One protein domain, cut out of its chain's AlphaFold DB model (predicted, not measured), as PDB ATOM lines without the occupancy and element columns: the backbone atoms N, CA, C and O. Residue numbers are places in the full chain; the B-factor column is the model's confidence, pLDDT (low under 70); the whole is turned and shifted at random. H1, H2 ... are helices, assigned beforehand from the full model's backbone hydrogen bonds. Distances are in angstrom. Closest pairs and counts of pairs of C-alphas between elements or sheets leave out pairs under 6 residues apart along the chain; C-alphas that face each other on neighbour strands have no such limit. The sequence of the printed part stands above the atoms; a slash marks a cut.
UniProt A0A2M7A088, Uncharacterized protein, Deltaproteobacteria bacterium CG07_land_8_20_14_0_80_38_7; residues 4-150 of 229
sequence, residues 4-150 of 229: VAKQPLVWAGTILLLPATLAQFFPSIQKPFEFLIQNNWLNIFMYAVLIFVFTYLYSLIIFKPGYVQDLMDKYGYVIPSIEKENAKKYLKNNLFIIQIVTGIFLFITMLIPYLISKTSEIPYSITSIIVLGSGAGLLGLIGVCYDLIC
ATOM      1  N   VAL A   4      -2.235 139.598  35.478       57.38
ATOM      2  CA  VAL A   4      -1.245 140.158  36.379       57.38
ATOM      3  C   VAL A   4       0.182 139.736  36.001       57.38
ATOM      4  O   VAL A   4       1.079 140.570  35.953       57.38
ATOM      5  N   ALA A   5       0.393 138.479  35.606       63.31
ATOM      6  CA  ALA A   5       1.716 137.961  35.265       63.31
ATOM      7  C   ALA A   5       2.311 138.546  33.966       63.31
ATOM      8  O   ALA A   5       3.530 138.552  33.815       63.31
ATOM      9  N   LYS A   6       1.487 139.054  33.034       70.88
ATOM     10  CA  LYS A   6       1.973 139.624  31.760       70.88
ATOM     11  C   LYS A   6       2.200 141.136  31.794       70.88
ATOM     12  O   LYS A   6       2.836 141.660  30.883       70.88
ATOM     13  N   GLN A   7       1.682 141.845  32.801       80.00
ATOM     14  CA  GLN A   7       1.797 143.308  32.877       80.00
ATOM     15  C   GLN A   7       3.248 143.804  32.837       80.00
ATOM     16  O   GLN A   7       3.516 144.723  32.062       80.00
ATOM     17  N   PRO A   8       4.210 143.172  33.544       83.75
ATOM     18  CA  PRO A   8       5.609 143.575  33.448       83.75
ATOM     19  C   PRO A   8       6.160 143.537  32.020       83.75
ATOM     20  O   PRO A   8       6.872 144.450  31.608       83.75
ATOM     21  N   LEU A   9       5.789 142.510  31.251       82.44
ATOM     22  CA  LEU A   9       6.206 142.348  29.859       82.44
ATOM     23  C   LEU A   9       5.608 143.445  28.965       82.44
ATOM     24  O   LEU A   9       6.318 144.039  28.157       82.44
ATOM     25  N   VAL A  10       4.318 143.756  29.142       81.06
ATOM     26  CA  VAL A  10       3.624 144.812  28.382       81.06
ATOM     27  C   VAL A  10       4.226 146.187  28.664       81.06
ATOM     28  O   VAL A  10       4.484 146.948  27.731       81.06
ATOM     29  N   TRP A  11       4.468 146.514  29.934       85.12
ATOM     30  CA  TRP A  11       5.057 147.796  30.325       85.12
ATOM     31  C   TRP A  11       6.479 147.944  29.794       85.12
ATOM     32  O   TRP A  11       6.800 148.967  29.190       85.12
ATOM     33  N   ALA A  12       7.296 146.898  29.926       84.69
ATOM     34  CA  ALA A  12       8.643 146.878  29.374       84.69
ATOM     35  C   ALA A  12       8.636 147.102  27.847       84.69
ATOM     36  O   ALA A  12       9.386 147.944  27.351       84.69
ATOM     37  N   GLY A  13       7.741 146.430  27.112       79.94
ATOM     38  CA  GLY A  13       7.605 146.609  25.663       79.94
ATOM     39  C   GLY A  13       7.110 148.007  25.270       79.94
ATOM     40  O   GLY A  13       7.622 148.603  24.324       79.94
ATOM     41  N   THR A  14       6.166 148.568  26.029       81.44
ATOM     42  CA  THR A  14       5.627 149.918  25.782       81.44
ATOM     43  C   THR A  14       6.703 150.991  25.967       81.44
ATOM     44  O   THR A  14       6.812 151.901  25.147       81.44
ATOM     45  N   ILE A  15       7.546 150.864  26.998       84.94
ATOM     46  CA  ILE A  15       8.672 151.784  27.215       84.94
ATOM     47  C   ILE A  15       9.729 151.657  26.125       84.94
ATOM     48  O   ILE A  15      10.290 152.664  25.702       84.94
ATOM     49  N   LEU A  16       9.987 150.446  25.638       80.00
ATOM     50  CA  LEU A  16      10.941 150.240  24.553       80.00
ATOM     51  C   LEU A  16      10.451 150.846  23.225       80.00
ATOM     52  O   LEU A  16      11.260 151.318  22.431       80.00
ATOM     53  N   LEU A  17       9.133 150.859  22.994       77.12
ATOM     54  CA  LEU A  17       8.506 151.435  21.798       77.12
ATOM     55  C   LEU A  17       8.392 152.969  21.859       77.12
ATOM     56  O   LEU A  17       8.406 153.630  20.818       77.12
ATOM     57  N   LEU A  18       8.284 153.542  23.062       82.31
ATOM     58  CA  LEU A  18       8.077 154.980  23.275       82.31
ATOM     59  C   LEU A  18       9.032 155.866  22.453       82.31
ATOM     60  O   LEU A  18       8.555 156.768  21.762       82.31
ATOM     61  N   PRO A  19      10.351 155.613  22.427       77.38
ATOM     62  CA  PRO A  19      11.267 156.421  21.635       77.38
ATOM     63  C   PRO A  19      11.008 156.379  20.130       77.38
ATOM     64  O   PRO A  19      11.076 157.414  19.471       77.38
ATOM     65  N   ALA A  20      10.663 155.206  19.591       74.56
ATOM     66  CA  ALA A  20      10.325 155.060  18.178       74.56
ATOM     67  C   ALA A  20       9.052 155.845  17.837       74.56
ATOM     68  O   ALA A  20       8.994 156.501  16.800       74.56
ATOM     69  N   THR A  21       8.058 155.845  18.733       78.38
ATOM     70  CA  THR A  21       6.843 156.655  18.554       78.38
ATOM     71  C   THR A  21       7.127 158.155  18.654       78.38
ATOM     72  O   THR A  21       6.631 158.920  17.839       78.38
ATOM     73  N   LEU A  22       7.984 158.594  19.583       81.31
ATOM     74  CA  LEU A  22       8.360 160.005  19.724       81.31
ATOM     75  C   LEU A  22       9.188 160.510  18.536       81.31
ATOM     76  O   LEU A  22       9.003 161.648  18.108       81.31
ATOM     77  N   ALA A  23      10.053 159.667  17.969       80.75
ATOM     78  CA  ALA A  23      10.836 159.997  16.782       80.75
ATOM     79  C   ALA A  23       9.958 160.283  15.549       80.75
ATOM     80  O   ALA A  23      10.349 161.089  14.709       80.75
ATOM     81  N   GLN A  24       8.756 159.690  15.462       79.75
ATOM     82  CA  GLN A  24       7.793 159.994  14.393       79.75
ATOM     83  C   GLN A  24       7.247 161.426  14.485       79.75
ATOM     84  O   GLN A  24       6.960 162.036  13.458       79.75
ATOM     85  N   PHE A  25       7.124 161.975  15.696       84.50
ATOM     86  CA  PHE A  25       6.658 163.348  15.918       84.50
ATOM     87  C   PHE A  25       7.802 164.370  15.910       84.50
ATOM     88  O   PHE A  25       7.595 165.516  15.513       84.50
ATOM     89  N   PHE A  26       9.009 163.966  16.322       85.06
ATOM     90  CA  PHE A  26      10.182 164.837  16.434       85.06
ATOM     91  C   PHE A  26      11.401 164.246  15.699       85.06
ATOM     92  O   PHE A  26      12.220 163.553  16.313       85.06
ATOM     93  N   PRO A  27      11.594 164.584  14.408       76.44
ATOM     94  CA  PRO A  27      12.683 164.042  13.585       76.44
ATOM     95  C   PRO A  27      14.089 164.327  14.141       76.44
ATOM     96  O   PRO A  27      15.033 163.575  13.906       76.44
ATOM     97  N   SER A  28      14.255 165.395  14.931       76.31
ATOM     98  CA  SER A  28      15.537 165.777  15.542       76.31
ATOM     99  C   SER A  28      16.075 164.759  16.555       76.31
ATOM    100  O   SER A  28      17.276 164.742  16.814       76.31
ATOM    101  N   ILE A  29      15.211 163.908  17.117       73.88
ATOM    102  CA  ILE A  29      15.570 162.915  18.143       73.88
ATOM    103  C   ILE A  29      15.758 161.516  17.520       73.88
ATOM    104  O   ILE A  29      16.107 160.556  18.197       73.88
ATOM    105  N   GLN A  30      15.580 161.390  16.205       71.38
ATOM    106  CA  GLN A  30      15.573 160.112  15.499       71.38
ATOM    107  C   GLN A  30      16.946 159.412  15.500       71.38
ATOM    108  O   GLN A  30      17.030 158.225  15.799       71.38
ATOM    109  N   LYS A  31      18.041 160.148  15.265       70.75
ATOM    110  CA  LYS A  31      19.408 159.593  15.151       70.75
ATOM    111  C   LYS A  31      19.900 158.787  16.372       70.75
ATOM    112  O   LYS A  31      20.415 157.689  16.170       70.75
ATOM    113  N   PRO A  32      19.777 159.265  17.628       69.12
ATOM    114  CA  PRO A  32      20.181 158.465  18.788       69.12
ATOM    115  C   PRO A  32      19.287 157.233  19.003       69.12
ATOM    116  O   PRO A  32      19.762 156.217  19.508       69.12
ATOM    117  N   PHE A  33      18.016 157.288  18.595       68.44
ATOM    118  CA  PHE A  33      17.084 156.169  18.746       68.44
ATOM    119  C   PHE A  33      17.213 155.114  17.646       68.44
ATOM    120  O   PHE A  33      17.026 153.929  17.922       68.44
ATOM    121  N   GLU A  34      17.627 155.493  16.438       67.62
ATOM    122  CA  GLU A  34      17.941 154.548  15.362       67.62
ATOM    123  C   GLU A  34      19.051 153.568  15.761       67.62
ATOM    124  O   GLU A  34      18.943 152.378  15.474       67.62
ATOM    125  N   PHE A  35      20.065 154.020  16.508       67.12
ATOM    126  CA  PHE A  35      21.133 153.145  17.006       67.12
ATOM    127  C   PHE A  35      20.614 152.052  17.961       67.12
ATOM    128  O   PHE A  35      21.060 150.905  17.901       67.12
ATOM    129  N   LEU A  36      19.632 152.381  18.809       66.00
ATOM    130  CA  LEU A  36      19.001 151.430  19.735       66.00
ATOM    131  C   LEU A  36      18.094 150.413  19.027       66.00
ATOM    132  O   LEU A  36      17.890 149.312  19.539       66.00
ATOM    133  N   ILE A  37      17.546 150.779  17.867       65.50
ATOM    134  CA  ILE A  37      16.657 149.928  17.066       65.50
ATOM    135  C   ILE A  37      17.469 149.013  16.140       65.50
ATOM    136  O   ILE A  37      17.123 147.848  15.974       65.50
ATOM    137  N   GLN A  38      18.564 149.513  15.559       65.56
ATOM    138  CA  GLN A  38      19.389 148.756  14.613       65.56
ATOM    139  C   GLN A  38      20.264 147.693  15.294       65.56
ATOM    140  O   GLN A  38      20.578 146.666  14.687       65.56
ATOM    141  N   ASN A  39      20.656 147.899  16.558       75.31
ATOM    142  CA  ASN A  39      21.447 146.921  17.298       75.31
ATOM    143  C   ASN A  39      20.557 145.913  18.042       75.31
ATOM    144  O   ASN A  39      20.197 146.099  19.207       75.31
ATOM    145  N   ASN A  40      20.260 144.801  17.368       73.12
ATOM    146  CA  ASN A  40      19.419 143.717  17.882       73.12
ATOM    147  C   ASN A  40      19.844 143.195  19.268       73.12
ATOM    148  O   ASN A  40      18.992 142.918  20.107       73.12
ATOM    149  N   TRP A  41      21.146 143.074  19.545       81.50
ATOM    150  CA  TRP A  41      21.626 142.552  20.831       81.50
ATOM    151  C   TRP A  41      21.439 143.550  21.972       81.50
ATOM    152  O   TRP A  41      21.032 143.166  23.069       81.50
ATOM    153  N   LEU A  42      21.691 144.833  21.701       83.50
ATOM    154  CA  LEU A  42      21.464 145.903  22.670       83.50
ATOM    155  C   LEU A  42      19.972 146.036  22.999       83.50
ATOM    156  O   LEU A  42      19.612 146.188  24.165       83.50
ATOM    157  N   ASN A  43      19.106 145.912  21.991       79.19
ATOM    158  CA  ASN A  43      17.657 145.947  22.159       79.19
ATOM    159  C   ASN A  43      17.149 144.816  23.074       79.19
ATOM    160  O   ASN A  43      16.449 145.084  24.050       79.19
ATOM    161  N   ILE A  44      17.578 143.572  22.822       83.25
ATOM    162  CA  ILE A  44      17.221 142.405  23.649       83.25
ATOM    163  C   ILE A  44      17.712 142.580  25.087       83.25
ATOM    164  O   ILE A  44      16.968 142.306  26.028       83.25
ATOM    165  N   PHE A  45      18.950 143.049  25.271       88.31
ATOM    166  CA  PHE A  45      19.516 143.261  26.601       88.31
ATOM    167  C   PHE A  45      18.744 144.326  27.389       88.31
ATOM    168  O   PHE A  45      18.367 144.089  28.537       88.31
ATOM    169  N   MET A  46      18.447 145.475  26.769       86.56
ATOM    170  CA  MET A  46      17.630 146.513  27.403       86.56
ATOM    171  C   MET A  46      16.245 145.985  27.766       86.56
ATOM    172  O   MET A  46      15.766 146.235  28.874       86.56
ATOM    173  N   TYR A  47      15.619 145.218  26.869       84.00
ATOM    174  CA  TYR A  47      14.305 144.650  27.132       84.00
ATOM    175  C   TYR A  47      14.336 143.654  28.299       84.00
ATOM    176  O   TYR A  47      13.468 143.708  29.168       84.00
ATOM    177  N   ALA A  48      15.369 142.811  28.388       89.12
ATOM    178  CA  ALA A  48      15.570 141.908  29.518       89.12
ATOM    179  C   ALA A  48      15.652 142.674  30.846       89.12
ATOM    180  O   ALA A  48      14.920 142.363  31.786       89.12
ATOM    181  N   VAL A  49      16.490 143.714  30.913       92.88
ATOM    182  CA  VAL A  49      16.640 144.549  32.118       92.88
ATOM    183  C   VAL A  49      15.308 145.194  32.504       92.88
ATOM    184  O   VAL A  49      14.905 145.122  33.666       92.88
ATOM    185  N   LEU A  50      14.590 145.763  31.531       90.94
ATOM    186  CA  LEU A  50      13.262 146.344  31.736       90.94
ATOM    187  C   LEU A  50      12.267 145.308  32.283       90.94
ATOM    188  O   LEU A  50      11.532 145.628  33.215       90.94
ATOM    189  N   ILE A  51      12.269 144.069  31.778       89.94
ATOM    190  CA  ILE A  51      11.409 142.986  32.289       89.94
ATOM    191  C   ILE A  51      11.685 142.727  33.774       89.94
ATOM    192  O   ILE A  51      10.737 142.665  34.558       89.94
ATOM    193  N   PHE A  52      12.950 142.613  34.195       91.88
ATOM    194  CA  PHE A  52      13.282 142.386  35.608       91.88
ATOM    195  C   PHE A  52      12.870 143.564  36.495       91.88
ATOM    196  O   PHE A  52      12.247 143.359  37.539       91.88
ATOM    197  N   VAL A  53      13.155 144.795  36.056       92.94
ATOM    198  CA  VAL A  53      12.777 146.017  36.782       92.94
ATOM    199  C   VAL A  53      11.262 146.100  36.944       92.94
ATOM    200  O   VAL A  53      10.769 146.292  38.055       92.94
ATOM    201  N   PHE A  54      10.503 145.895  35.869       90.69
ATOM    202  CA  PHE A  54       9.048 145.957  35.937       90.69
ATOM    203  C   PHE A  54       8.434 144.796  36.702       90.69
ATOM    204  O   PHE A  54       7.452 145.009  37.402       90.69
ATOM    205  N   THR A  55       9.017 143.599  36.644       89.31
ATOM    206  CA  THR A  55       8.540 142.456  37.438       89.31
ATOM    207  C   THR A  55       8.679 142.752  38.930       89.31
ATOM    208  O   THR A  55       7.753 142.503  39.703       89.31
ATOM    209  N   TYR A  56       9.798 143.364  39.324       89.00
ATOM    210  CA  TYR A  56      10.025 143.816  40.692       89.00
ATOM    211  C   TYR A  56       9.038 144.917  41.110       89.00
ATOM    212  O   TYR A  56       8.334 144.766  42.109       89.00
ATOM    213  N   LEU A  57       8.936 145.998  40.326       89.00
ATOM    214  CA  LEU A  57       8.045 147.128  40.625       89.00
ATOM    215  C   LEU A  57       6.580 146.698  40.713       89.00
ATOM    216  O   LEU A  57       5.864 147.079  41.637       89.00
ATOM    217  N   TYR A  58       6.144 145.869  39.772       85.69
ATOM    218  CA  TYR A  58       4.785 145.360  39.719       85.69
ATOM    219  C   TYR A  58       4.452 144.500  40.942       85.69
ATOM    220  O   TYR A  58       3.409 144.677  41.574       85.69
ATOM    221  N   SER A  59       5.374 143.620  41.340       84.50
ATOM    222  CA  SER A  59       5.197 142.791  42.530       84.50
ATOM    223  C   SER A  59       5.100 143.612  43.817       84.50
ATOM    224  O   SER A  59       4.359 143.204  44.707       84.50
ATOM    225  N   LEU A  60       5.806 144.744  43.928       84.94
ATOM    226  CA  LEU A  60       5.720 145.621  45.101       84.94
ATOM    227  C   LEU A  60       4.360 146.314  45.240       84.94
ATOM    228  O   LEU A  60       3.925 146.591  46.357       84.94
ATOM    229  N   ILE A  61       3.701 146.617  44.118       84.19
ATOM    230  CA  ILE A  61       2.387 147.272  44.123       84.19
ATOM    231  C   ILE A  61       1.315 146.303  44.631       84.19
ATOM    232  O   ILE A  61       0.455 146.693  45.419       84.19
ATOM    233  N   ILE A  62       1.383 145.045  44.189       79.31
ATOM    234  CA  ILE A  62       0.326 144.054  44.422       79.31
ATOM    235  C   ILE A  62       0.541 143.275  45.707       79.31
ATOM    236  O   ILE A  62      -0.375 143.151  46.512       79.31
ATOM    237  N   PHE A  63       1.743 142.746  45.913       82.69
ATOM    238  CA  PHE A  63       2.015 141.892  47.055       82.69
ATOM    239  C   PHE A  63       2.642 142.714  48.176       82.69
ATOM    240  O   PHE A  63       3.805 143.119  48.100       82.69
ATOM    241  N   LYS A  64       1.871 142.938  49.243       87.69
ATOM    242  CA  LYS A  64       2.321 143.627  50.458       87.69
ATOM    243  C   LYS A  64       2.537 142.601  51.577       87.69
ATOM    244  O   LYS A  64       1.568 142.216  52.227       87.69
ATOM    245  N   PRO A  65       3.790 142.202  51.884       88.50
ATOM    246  CA  PRO A  65       4.066 141.178  52.896       88.50
ATOM    247  C   PRO A  65       3.524 141.512  54.292       88.50
ATOM    248  O   PRO A  65       3.222 140.607  55.054       88.50
ATOM    249  N   GLY A  66       3.420 142.804  54.629       90.50
ATOM    250  CA  GLY A  66       2.842 143.245  55.903       90.50
ATOM    251  C   GLY A  66       1.349 142.934  56.010       90.50
ATOM    252  O   GLY A  66       0.934 142.338  56.986       90.50
ATOM    253  N   TYR A  67       0.574 143.231  54.963       89.94
ATOM    254  CA  TYR A  67      -0.862 142.933  54.937       89.94
ATOM    255  C   TYR A  67      -1.133 141.428  55.062       89.94
ATOM    256  O   TYR A  67      -1.997 141.006  55.818       89.94
ATOM    257  N   VAL A  68      -0.337 140.604  54.373       90.06
ATOM    258  CA  VAL A  68      -0.454 139.140  54.457       90.06
ATOM    259  C   VAL A  68      -0.148 138.631  55.868       90.06
ATOM    260  O   VAL A  68      -0.811 137.712  56.338       90.06
ATOM    261  N   GLN A  69       0.822 139.231  56.564       90.75
ATOM    262  CA  GLN A  69       1.108 138.901  57.961       90.75
ATOM    263  C   GLN A  69      -0.071 139.260  58.877       90.75
ATOM    264  O   GLN A  69      -0.473 138.428  59.685       90.75
ATOM    265  N   ASP A  70      -0.668 140.441  58.702       91.81
ATOM    266  CA  ASP A  70      -1.835 140.865  59.487       91.81
ATOM    267  C   ASP A  70      -3.022 139.901  59.287       91.81
ATOM    268  O   ASP A  70      -3.693 139.519  60.249       91.81
ATOM    269  N   LEU A  71      -3.253 139.440  58.049       91.12
ATOM    270  CA  LEU A  71      -4.261 138.417  57.741       91.12
ATOM    271  C   LEU A  71      -3.947 137.071  58.402       91.12
ATOM    272  O   LEU A  71      -4.844 136.418  58.936       91.12
ATOM    273  N   MET A  72      -2.680 136.653  58.390       91.44
ATOM    274  CA  MET A  72      -2.257 135.425  59.059       91.44
ATOM    275  C   MET A  72      -2.523 135.484  60.562       91.44
ATOM    276  O   MET A  72      -3.041 134.520  61.124       91.44
ATOM    277  N   ASP A  73      -2.219 136.610  61.205       90.38
ATOM    278  CA  ASP A  73      -2.490 136.796  62.626       90.38
ATOM    279  C   ASP A  73      -3.993 136.842  62.922       90.38
ATOM    280  O   ASP A  73      -4.435 136.211  63.884       90.38
ATOM    281  N   LYS A  74      -4.785 137.495  62.060       91.31
ATOM    282  CA  LYS A  74      -6.249 137.565  62.181       91.31
ATOM    283  C   LYS A  74      -6.918 136.191  62.095       91.31
ATOM    284  O   LYS A  74      -7.816 135.901  62.883       91.31
ATOM    285  N   TYR A  75      -6.496 135.347  61.155       90.31
ATOM    286  CA  TYR A  75      -7.114 134.038  60.905       90.31
ATOM    287  C   TYR A  75      -6.358 132.857  61.538       90.31
ATOM    288  O   TYR A  75      -6.738 131.704  61.343       90.31
ATOM    289  N   GLY A  76      -5.308 133.127  62.320       88.06
ATOM    290  CA  GLY A  76      -4.568 132.113  63.078       88.06
ATOM    291  C   GLY A  76      -3.622 131.237  62.248       88.06
ATOM    292  O   GLY A  76      -3.244 130.156  62.699       88.06
ATOM    293  N   TYR A  77      -3.215 131.677  61.056       89.31
ATOM    294  CA  TYR A  77      -2.245 130.963  60.225       89.31
ATOM    295  C   TYR A  77      -0.810 131.216  60.695       89.31
ATOM    296  O   TYR A  77      -0.418 132.343  60.987       89.31
ATOM    297  N   VAL A  78       0.011 130.165  60.713       89.94
ATOM    298  CA  VAL A  78       1.445 130.254  61.022       89.94
ATOM    299  C   VAL A  78       2.215 129.434  59.998       89.94
ATOM    300  O   VAL A  78       1.817 128.316  59.672       89.94
ATOM    301  N   ILE A  79       3.315 129.984  59.477       88.62
ATOM    302  CA  ILE A  79       4.202 129.225  58.592       88.62
ATOM    303  C   ILE A  79       5.003 128.251  59.466       88.62
ATOM    304  O   ILE A  79       5.720 128.704  60.364       88.62
ATOM    305  N   PRO A  80       4.919 126.931  59.221       84.19
ATOM    306  CA  PRO A  80       5.699 125.959  59.974       84.19
ATOM    307  C   PRO A  80       7.193 126.297  59.897       84.19
ATOM    308  O   PRO A  80       7.712 126.559  58.813       84.19
ATOM    309  N   SER A  81       7.896 126.228  61.029       87.44
ATOM    310  CA  SER A  81       9.342 126.509  61.177       87.44
ATOM    311  C   SER A  81       9.762 127.981  61.286       87.44
ATOM    312  O   SER A  81      10.955 128.236  61.442       87.44
ATOM    313  N   ILE A  82       8.844 128.954  61.214       89.50
ATOM    314  CA  ILE A  82       9.185 130.387  61.284       89.50
ATOM    315  C   ILE A  82       8.367 131.081  62.373       89.50
ATOM    316  O   ILE A  82       7.147 130.955  62.437       89.50
ATOM    317  N   GLU A  83       9.051 131.848  63.218       87.75
ATOM    318  CA  GLU A  83       8.419 132.683  64.238       87.75
ATOM    319  C   GLU A  83       7.571 133.794  63.607       87.75
ATOM    320  O   GLU A  83       7.936 134.363  62.573       87.75
ATOM    321  N   LYS A  84       6.464 134.157  64.265       84.00
ATOM    322  CA  LYS A  84       5.514 135.164  63.765       84.00
ATOM    323  C   LYS A  84       6.173 136.500  63.416       84.00
ATOM    324  O   LYS A  84       5.867 137.069  62.374       84.00
ATOM    325  N   GLU A  85       7.125 136.959  64.227       85.44
ATOM    326  CA  GLU A  85       7.858 138.213  63.989       85.44
ATOM    327  C   GLU A  85       8.712 138.161  62.711       85.44
ATOM    328  O   GLU A  85       8.871 139.158  62.002       85.44
ATOM    329  N   ASN A  86       9.212 136.971  62.368       89.81
ATOM    330  CA  ASN A  86      10.091 136.738  61.228       89.81
ATOM    331  C   ASN A  86       9.332 136.394  59.931       89.81
ATOM    332  O   ASN A  86       9.931 136.424  58.849       89.81
ATOM    333  N   ALA A  87       8.019 136.140  59.998       89.44
ATOM    334  CA  ALA A  87       7.190 135.774  58.846       89.44
ATOM    335  C   ALA A  87       7.259 136.817  57.716       89.44
ATOM    336  O   ALA A  87       7.465 136.465  56.554       89.44
ATOM    337  N   LYS A  88       7.208 138.115  58.039       90.50
ATOM    338  CA  LYS A  88       7.326 139.198  57.043       90.50
ATOM    339  C   LYS A  88       8.644 139.170  56.277       90.50
ATOM    340  O   LYS A  88       8.666 139.366  55.060       90.50
ATOM    341  N   LYS A  89       9.753 138.949  56.990       91.44
ATOM    342  CA  LYS A  89      11.094 138.879  56.393       91.44
ATOM    343  C   LYS A  89      11.209 137.654  55.492       91.44
ATOM    344  O   LYS A  89      11.740 137.760  54.388       91.44
ATOM    345  N   TYR A  90      10.656 136.528  55.934       91.44
ATOM    346  CA  TYR A  90      10.594 135.306  55.143       91.44
ATOM    347  C   TYR A  90       9.795 135.492  53.845       91.44
ATOM    348  O   TYR A  90      10.314 135.215  52.764       91.44
ATOM    349  N   LEU A  91       8.581 136.050  53.935       90.88
ATOM    350  CA  LEU A  91       7.743 136.341  52.767       90.88
ATOM    351  C   LEU A  91       8.466 137.257  51.772       90.88
ATOM    352  O   LEU A  91       8.456 136.989  50.574       90.88
ATOM    353  N   LYS A  92       9.152 138.299  52.258       90.94
ATOM    354  CA  LYS A  92       9.923 139.215  51.406       90.94
ATOM    355  C   LYS A  92      11.083 138.518  50.682       90.94
ATOM    356  O   LYS A  92      11.291 138.773  49.498       90.94
ATOM    357  N   ASN A  93      11.832 137.658  51.371       90.25
ATOM    358  CA  ASN A  93      12.971 136.953  50.778       90.25
ATOM    359  C   ASN A  93      12.522 135.957  49.702       90.25
ATOM    360  O   ASN A  93      13.085 135.934  48.608       90.25
ATOM    361  N   ASN A  94      11.475 135.182  49.981       90.44
ATOM    362  CA  ASN A  94      10.940 134.227  49.013       90.44
ATOM    363  C   ASN A  94      10.312 134.922  47.809       90.44
ATOM    364  O   ASN A  94      10.484 134.463  46.681       90.44
ATOM    365  N   LEU A  95       9.640 136.054  48.031       89.38
ATOM    366  CA  LEU A  95       9.094 136.863  46.948       89.38
ATOM    367  C   LEU A  95      10.188 137.274  45.957       89.38
ATOM    368  O   LEU A  95       9.973 137.193  44.753       89.38
ATOM    369  N   PHE A  96      11.375 137.647  46.442       89.12
ATOM    370  CA  PHE A  96      12.496 138.016  45.577       89.12
ATOM    371  C   PHE A  96      12.987 136.851  44.704       89.12
ATOM    372  O   PHE A  96      13.230 137.025  43.510       89.12
ATOM    373  N   ILE A  97      13.070 135.638  45.261       90.00
ATOM    374  CA  ILE A  97      13.434 134.435  44.491       90.00
ATOM    375  C   ILE A  97      12.380 134.160  43.409       90.00
ATOM    376  O   ILE A  97      12.723 133.944  42.246       90.00
ATOM    377  N   ILE A  98      11.095 134.233  43.769       89.94
ATOM    378  CA  ILE A  98       9.980 134.050  42.830       89.94
ATOM    379  C   ILE A  98      10.031 135.103  41.714       89.94
ATOM    380  O   ILE A  98       9.816 134.768  40.548       89.94
ATOM    381  N   GLN A  99      10.363 136.356  42.035       89.81
ATOM    382  CA  GLN A  99      10.513 137.435  41.054       89.81
ATOM    383  C   GLN A  99      11.638 137.151  40.055       89.81
ATOM    384  O   GLN A  99      11.441 137.366  38.861       89.81
ATOM    385  N   ILE A 100      12.785 136.631  40.504       91.12
ATOM    386  CA  ILE A 100      13.890 136.258  39.606       91.12
ATOM    387  C   ILE A 100      13.452 135.143  38.653       91.12
ATOM    388  O   ILE A 100      13.621 135.275  37.441       91.12
ATOM    389  N   VAL A 101      12.845 134.074  39.179       92.50
ATOM    390  CA  VAL A 101      12.354 132.951  38.361       92.50
ATOM    391  C   VAL A 101      11.306 133.433  37.354       92.50
ATOM    392  O   VAL A 101      11.352 133.064  36.181       92.50
ATOM    393  N   THR A 102      10.404 134.316  37.787       88.94
ATOM    394  CA  THR A 102       9.378 134.918  36.926       88.94
ATOM    395  C   THR A 102       9.999 135.790  35.837       88.94
ATOM    396  O   THR A 102       9.608 135.680  34.679       88.94
ATOM    397  N   GLY A 103      10.994 136.616  36.169       89.25
ATOM    398  CA  GLY A 103      11.702 137.454  35.201       89.25
ATOM    399  C   GLY A 103      12.424 136.628  34.135       89.25
ATOM    400  O   GLY A 103      12.313 136.931  32.949       89.25
ATOM    401  N   ILE A 104      13.079 135.530  34.535       91.62
ATOM    402  CA  ILE A 104      13.711 134.580  33.604       91.62
ATOM    403  C   ILE A 104      12.661 133.933  32.698       91.62
ATOM    404  O   ILE A 104      12.845 133.884  31.482       91.62
ATOM    405  N   PHE A 105      11.547 133.468  33.266       88.94
ATOM    406  CA  PHE A 105      10.455 132.886  32.491       88.94
ATOM    407  C   PHE A 105       9.906 133.882  31.457       88.94
ATOM    408  O   PHE A 105       9.823 133.554  30.275       88.94
ATOM    409  N   LEU A 106       9.610 135.120  31.866       86.69
ATOM    410  CA  LEU A 106       9.117 136.164  30.965       86.69
ATOM    411  C   LEU A 106      10.135 136.508  29.870       86.69
ATOM    412  O   LEU A 106       9.761 136.642  28.704       86.69
ATOM    413  N   PHE A 107      11.421 136.574  30.211       87.31
ATOM    414  CA  PHE A 107      12.482 136.779  29.230       87.31
ATOM    415  C   PHE A 107      12.529 135.652  28.186       87.31
ATOM    416  O   PHE A 107      12.572 135.927  26.988       87.31
ATOM    417  N   ILE A 108      12.428 134.387  28.608       87.88
ATOM    418  CA  ILE A 108      12.370 133.240  27.686       87.88
ATOM    419  C   ILE A 108      11.138 133.334  26.778       87.88
ATOM    420  O   ILE A 108      11.251 133.128  25.569       87.88
ATOM    421  N   THR A 109       9.971 133.694  27.325       82.06
ATOM    422  CA  THR A 109       8.745 133.836  26.517       82.06
ATOM    423  C   THR A 109       8.842 134.938  25.466       82.06
ATOM    424  O   THR A 109       8.214 134.828  24.419       82.06
ATOM    425  N   MET A 110       9.647 135.974  25.713       79.00
ATOM    426  CA  MET A 110       9.959 137.016  24.734       79.00
ATOM    427  C   MET A 110      10.975 136.541  23.686       79.00
ATOM    428  O   MET A 110      10.851 136.869  22.504       79.00
ATOM    429  N   LEU A 111      11.953 135.736  24.097       82.44
ATOM    430  CA  LEU A 111      13.023 135.260  23.226       82.44
ATOM    431  C   LEU A 111      12.531 134.253  22.173       82.44
ATOM    432  O   LEU A 111      12.988 134.291  21.033       82.44
ATOM    433  N   ILE A 112      11.591 133.373  22.528       81.75
ATOM    434  CA  ILE A 112      11.039 132.350  21.621       81.75
ATOM    435  C   ILE A 112      10.466 132.953  20.320       81.75
ATOM    436  O   ILE A 112      10.940 132.576  19.245       81.75
ATOM    437  N   PRO A 113       9.495 133.890  20.352       74.38
ATOM    438  CA  PRO A 113       8.947 134.477  19.130       74.38
ATOM    439  C   PRO A 113       9.998 135.287  18.364       74.38
ATOM    440  O   PRO A 113       9.986 135.289  17.135       74.38
ATOM    441  N   TYR A 114      10.948 135.914  19.066       74.69
ATOM    442  CA  TYR A 114      12.064 136.610  18.431       74.69
ATOM    443  C   TYR A 114      12.962 135.655  17.625       74.69
ATOM    444  O   TYR A 114      13.310 135.949  16.482       74.69
ATOM    445  N   LEU A 115      13.297 134.477  18.154       77.69
ATOM    446  CA  LEU A 115      14.100 133.492  17.421       77.69
ATOM    447  C   LEU A 115      13.359 132.939  16.198       77.69
ATOM    448  O   LEU A 115      13.945 132.882  15.118       77.69
ATOM    449  N   ILE A 116      12.068 132.618  16.346       75.69
ATOM    450  CA  ILE A 116      11.217 132.145  15.240       75.69
ATOM    451  C   ILE A 116      11.160 133.199  14.126       75.69
ATOM    452  O   ILE A 116      11.328 132.873  12.951       75.69
ATOM    453  N   SER A 117      11.010 134.474  14.499       68.94
ATOM    454  CA  SER A 117      10.955 135.588  13.547       68.94
ATOM    455  C   SER A 117      12.210 135.751  12.693       68.94
ATOM    456  O   SER A 117      12.127 136.228  11.566       68.94
ATOM    457  N   LYS A 118      13.372 135.349  13.216       69.31
ATOM    458  CA  LYS A 118      14.648 135.427  12.500       69.31
ATOM    459  C   LYS A 118      14.826 134.268  11.516       69.31
ATOM    460  O   LYS A 118      15.538 134.417  10.529       69.31
ATOM    461  N   THR A 119      14.229 133.112  11.807       70.81
ATOM    462  CA  THR A 119      14.360 131.890  10.996       70.81
ATOM    463  C   THR A 119      13.288 131.746   9.922       70.81
ATOM    464  O   THR A 119      13.512 131.053   8.936       70.81
ATOM    465  N   SER A 120      12.121 132.360  10.110       65.19
ATOM    466  CA  SER A 120      11.022 132.304   9.149       65.19
ATOM    467  C   SER A 120      11.041 133.551   8.262       65.19
ATOM    468  O   SER A 120      11.037 134.661   8.781       65.19
ATOM    469  N   GLU A 121      11.005 133.392   6.934       61.25
ATOM    470  CA  GLU A 121      10.905 134.483   5.937       61.25
ATOM    471  C   GLU A 121       9.520 135.178   5.942       61.25
ATOM    472  O   GLU A 121       8.955 135.530   4.908       61.25
ATOM    473  N   ILE A 122       8.914 135.341   7.118       61.78
ATOM    474  CA  ILE A 122       7.605 135.969   7.283       61.78
ATOM    475  C   ILE A 122       7.792 137.495   7.185       61.78
ATOM    476  O   ILE A 122       8.680 138.040   7.851       61.78
ATOM    477  N   PRO A 123       6.958 138.214   6.403       57.97
ATOM    478  CA  PRO A 123       7.066 139.662   6.232       57.97
ATOM    479  C   PRO A 123       7.139 140.415   7.566       57.97
ATOM    480  O   PRO A 123       6.319 140.195   8.460       57.97
ATOM    481  N   TYR A 124       8.072 141.366   7.680       53.25
ATOM    482  CA  TYR A 124       8.351 142.132   8.906       53.25
ATOM    483  C   TYR A 124       7.113 142.855   9.487       53.25
ATOM    484  O   TYR A 124       7.020 143.055  10.699       53.25
ATOM    485  N   SER A 125       6.114 143.208   8.663       53.19
ATOM    486  CA  SER A 125       4.856 143.814   9.142       53.19
ATOM    487  C   SER A 125       3.975 142.829   9.916       53.19
ATOM    488  O   SER A 125       3.407 143.186  10.943       53.19
ATOM    489  N   ILE A 126       3.911 141.572   9.479       51.56
ATOM    490  CA  ILE A 126       3.162 140.510  10.153       51.56
ATOM    491  C   ILE A 126       3.961 140.048  11.374       51.56
ATOM    492  O   ILE A 126       3.415 139.881  12.458       51.56
ATOM    493  N   THR A 127       5.278 139.951  11.232       51.91
ATOM    494  CA  THR A 127       6.208 139.575  12.294       51.91
ATOM    495  C   THR A 127       6.287 140.601  13.424       51.91
ATOM    496  O   THR A 127       6.380 140.201  14.571       51.91
ATOM    497  N   SER A 128       6.205 141.909  13.168       50.38
ATOM    498  CA  SER A 128       6.188 142.928  14.235       50.38
ATOM    499  C   SER A 128       4.883 142.899  15.038       50.38
ATOM    500  O   SER A 128       4.929 142.951  16.264       50.38
ATOM    501  N   ILE A 129       3.739 142.699  14.377       50.72
ATOM    502  CA  ILE A 129       2.436 142.485  15.030       50.72
ATOM    503  C   ILE A 129       2.431 141.157  15.797       50.72
ATOM    504  O   ILE A 129       1.916 141.089  16.910       50.72
ATOM    505  N   ILE A 130       3.062 140.114  15.255       49.84
ATOM    506  CA  ILE A 130       3.209 138.828  15.933       49.84
ATOM    507  C   ILE A 130       4.239 138.916  17.058       49.84
ATOM    508  O   ILE A 130       3.988 138.347  18.090       49.84
ATOM    509  N   VAL A 131       5.362 139.620  16.987       51.28
ATOM    510  CA  VAL A 131       6.384 139.622  18.057       51.28
ATOM    511  C   VAL A 131       6.006 140.584  19.190       51.28
ATOM    512  O   VAL A 131       6.110 140.212  20.359       51.28
ATOM    513  N   LEU A 132       5.477 141.774  18.873       52.28
ATOM    514  CA  LEU A 132       4.952 142.718  19.873       52.28
ATOM    515  C   LEU A 132       3.587 142.268  20.422       52.28
ATOM    516  O   LEU A 132       3.286 142.498  21.593       52.28
ATOM    517  N   GLY A 133       2.780 141.583  19.605       52.00
ATOM    518  CA  GLY A 133       1.474 141.051  19.989       52.00
ATOM    519  C   GLY A 133       1.485 139.618  20.530       52.00
ATOM    520  O   GLY A 133       0.585 139.286  21.284       52.00
ATOM    521  N   SER A 134       2.466 138.756  20.236       53.41
ATOM    522  CA  SER A 134       2.445 137.347  20.694       53.41
ATOM    523  C   SER A 134       2.945 137.183  22.115       53.41
ATOM    524  O   SER A 134       2.317 136.440  22.848       53.41
ATOM    525  N   GLY A 135       3.987 137.886  22.571       59.94
ATOM    526  CA  GLY A 135       4.430 137.748  23.966       59.94
ATOM    527  C   GLY A 135       3.326 138.172  24.943       59.94
ATOM    528  O   GLY A 135       2.870 137.398  25.783       59.94
ATOM    529  N   ALA A 136       2.813 139.391  24.769       59.06
ATOM    530  CA  ALA A 136       1.729 139.944  25.580       59.06
ATOM    531  C   ALA A 136       0.338 139.364  25.257       59.06
ATOM    532  O   ALA A 136      -0.505 139.230  26.152       59.06
ATOM    533  N   GLY A 137       0.068 139.054  23.989       63.44
ATOM    534  CA  GLY A 137      -1.230 138.561  23.526       63.44
ATOM    535  C   GLY A 137      -1.413 137.065  23.733       63.44
ATOM    536  O   GLY A 137      -2.484 136.680  24.185       63.44
ATOM    537  N   LEU A 138      -0.388 136.227  23.527       70.44
ATOM    538  CA  LEU A 138      -0.461 134.791  23.836       70.44
ATOM    539  C   LEU A 138      -0.592 134.575  25.343       70.44
ATOM    540  O   LEU A 138      -1.505 133.880  25.779       70.44
ATOM    541  N   LEU A 139       0.249 135.231  26.155       73.56
ATOM    542  CA  LEU A 139       0.099 135.201  27.616       73.56
ATOM    543  C   LEU A 139      -1.245 135.799  28.055       73.56
ATOM    544  O   LEU A 139      -1.851 135.337  29.019       73.56
ATOM    545  N   GLY A 140      -1.740 136.803  27.328       71.31
ATOM    546  CA  GLY A 140      -3.070 137.368  27.533       71.31
ATOM    547  C   GLY A 140      -4.186 136.359  27.294       71.31
ATOM    548  O   GLY A 140      -5.071 136.241  28.138       71.31
ATOM    549  N   LEU A 141      -4.123 135.627  26.183       74.50
ATOM    550  CA  LEU A 141      -5.089 134.602  25.802       74.50
ATOM    551  C   LEU A 141      -5.063 133.438  26.791       74.50
ATOM    552  O   LEU A 141      -6.114 133.036  27.276       74.50
ATOM    553  N   ILE A 142      -3.872 132.960  27.167       79.81
ATOM    554  CA  ILE A 142      -3.709 131.934  28.207       79.81
ATOM    555  C   ILE A 142      -4.318 132.413  29.530       79.81
ATOM    556  O   ILE A 142      -5.011 131.646  30.196       79.81
ATOM    557  N   GLY A 143      -4.115 133.685  29.887       76.81
ATOM    558  CA  GLY A 143      -4.739 134.298  31.058       76.81
ATOM    559  C   GLY A 143      -6.269 134.254  31.004       76.81
ATOM    560  O   GLY A 143      -6.893 133.846  31.977       76.81
ATOM    561  N   VAL A 144      -6.873 134.593  29.859       77.75
ATOM    562  CA  VAL A 144      -8.335 134.518  29.667       77.75
ATOM    563  C   VAL A 144      -8.832 133.073  29.735       77.75
ATOM    564  O   VAL A 144      -9.814 132.799  30.418       77.75
ATOM    565  N   CYS A 145      -8.145 132.129  29.090       83.31
ATOM    566  CA  CYS A 145      -8.497 130.710  29.166       83.31
ATOM    567  C   CYS A 145      -8.430 130.188  30.607       83.31
ATOM    568  O   CYS A 145      -9.317 129.459  31.045       83.31
ATOM    569  N   TYR A 146      -7.408 130.585  31.366       84.19
ATOM    570  CA  TYR A 146      -7.289 130.240  32.780       84.19
ATOM    571  C   TYR A 146      -8.427 130.842  33.614       84.19
ATOM    572  O   TYR A 146      -8.978 130.163  34.481       84.19
ATOM    573  N   ASP A 147      -8.811 132.089  33.332       80.69
ATOM    574  CA  ASP A 147      -9.945 132.747  33.986       80.69
ATOM    575  C   ASP A 147     -11.258 131.990  33.717       80.69
ATOM    576  O   ASP A 147     -12.023 131.748  34.653       80.69
ATOM    577  N   LEU A 148     -11.478 131.535  32.478       84.88
ATOM    578  CA  LEU A 148     -12.632 130.707  32.114       84.88
ATOM    579  C   LEU A 148     -12.635 129.364  32.849       84.88
ATOM    580  O   LEU A 148     -13.669 128.960  33.373       84.88
ATOM    581  N   ILE A 149     -11.486 128.688  32.937       88.69
ATOM    582  CA  ILE A 149     -11.368 127.423  33.678       88.69
ATOM    583  C   ILE A 149     -11.741 127.629  35.148       88.69
ATOM    584  O   ILE A 149     -12.523 126.850  35.687       88.69
ATOM    585  N   CYS A 150     -11.236 128.688  35.787       84.44
ATOM    586  CA  CYS A 150     -11.567 128.991  37.182       84.44
ATOM    587  C   CYS A 150     -13.075 129.212  37.368       84.44
ATOM    588  O   CYS A 150     -13.665 128.700  38.319       84.44
TER     589      CYS A 150
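This is residues 4 to 150 of the 229 residues of an uncharacterized protein of Deltaproteobacteria bacterium CG07_land_8_20_14_0_80_38_7 (UniProt A0A2M7A088). The long helix H5 runs most of the length of a loose, elongated group of helices; H3 packs on it, H1 crosses H3, and H6 folds back from H5, sticking out with residues 144 to 150. H2 and H4 are at opposite ends. The printed part has 147 residues, six named helices, H1 to H6, and no named strand: all helix, radius of gyration of the C-alphas 19.7 A, spans 59 by 37 by 24 A.

H1 is residues 4 to 25, from C-alpha 4 at (-1.245, 140.158, 36.379); H2 27 to 38; H3 40 to 62; H4 65 to 75; H5 84 to 119, 53.6 A long; H6 124 to 150, to C-alpha 150 at (-11.567, 128.991, 37.182).

Closest C-alphas of touching helices include Ala 23 and Gln 30 of H1 and H2, 4.9 A; Pro 8 and Phe 54 of H1 and H3, 4.9 A; Phe 52 and Gly 103 of H3 and H5, 5.2 A; Pro 65 and Lys 88 of H4 and H5, 5.6 A. H5 and H6 form a hairpin at 42 degrees. Every O i to N i+4 pair is within hydrogen-bond range in H3 and H4; H2 has 3 of 8, and 4 of 9 i+3.

The printed part has no cut and no long link. Residues 120 to 137 are among 29 with pLDDT under 70.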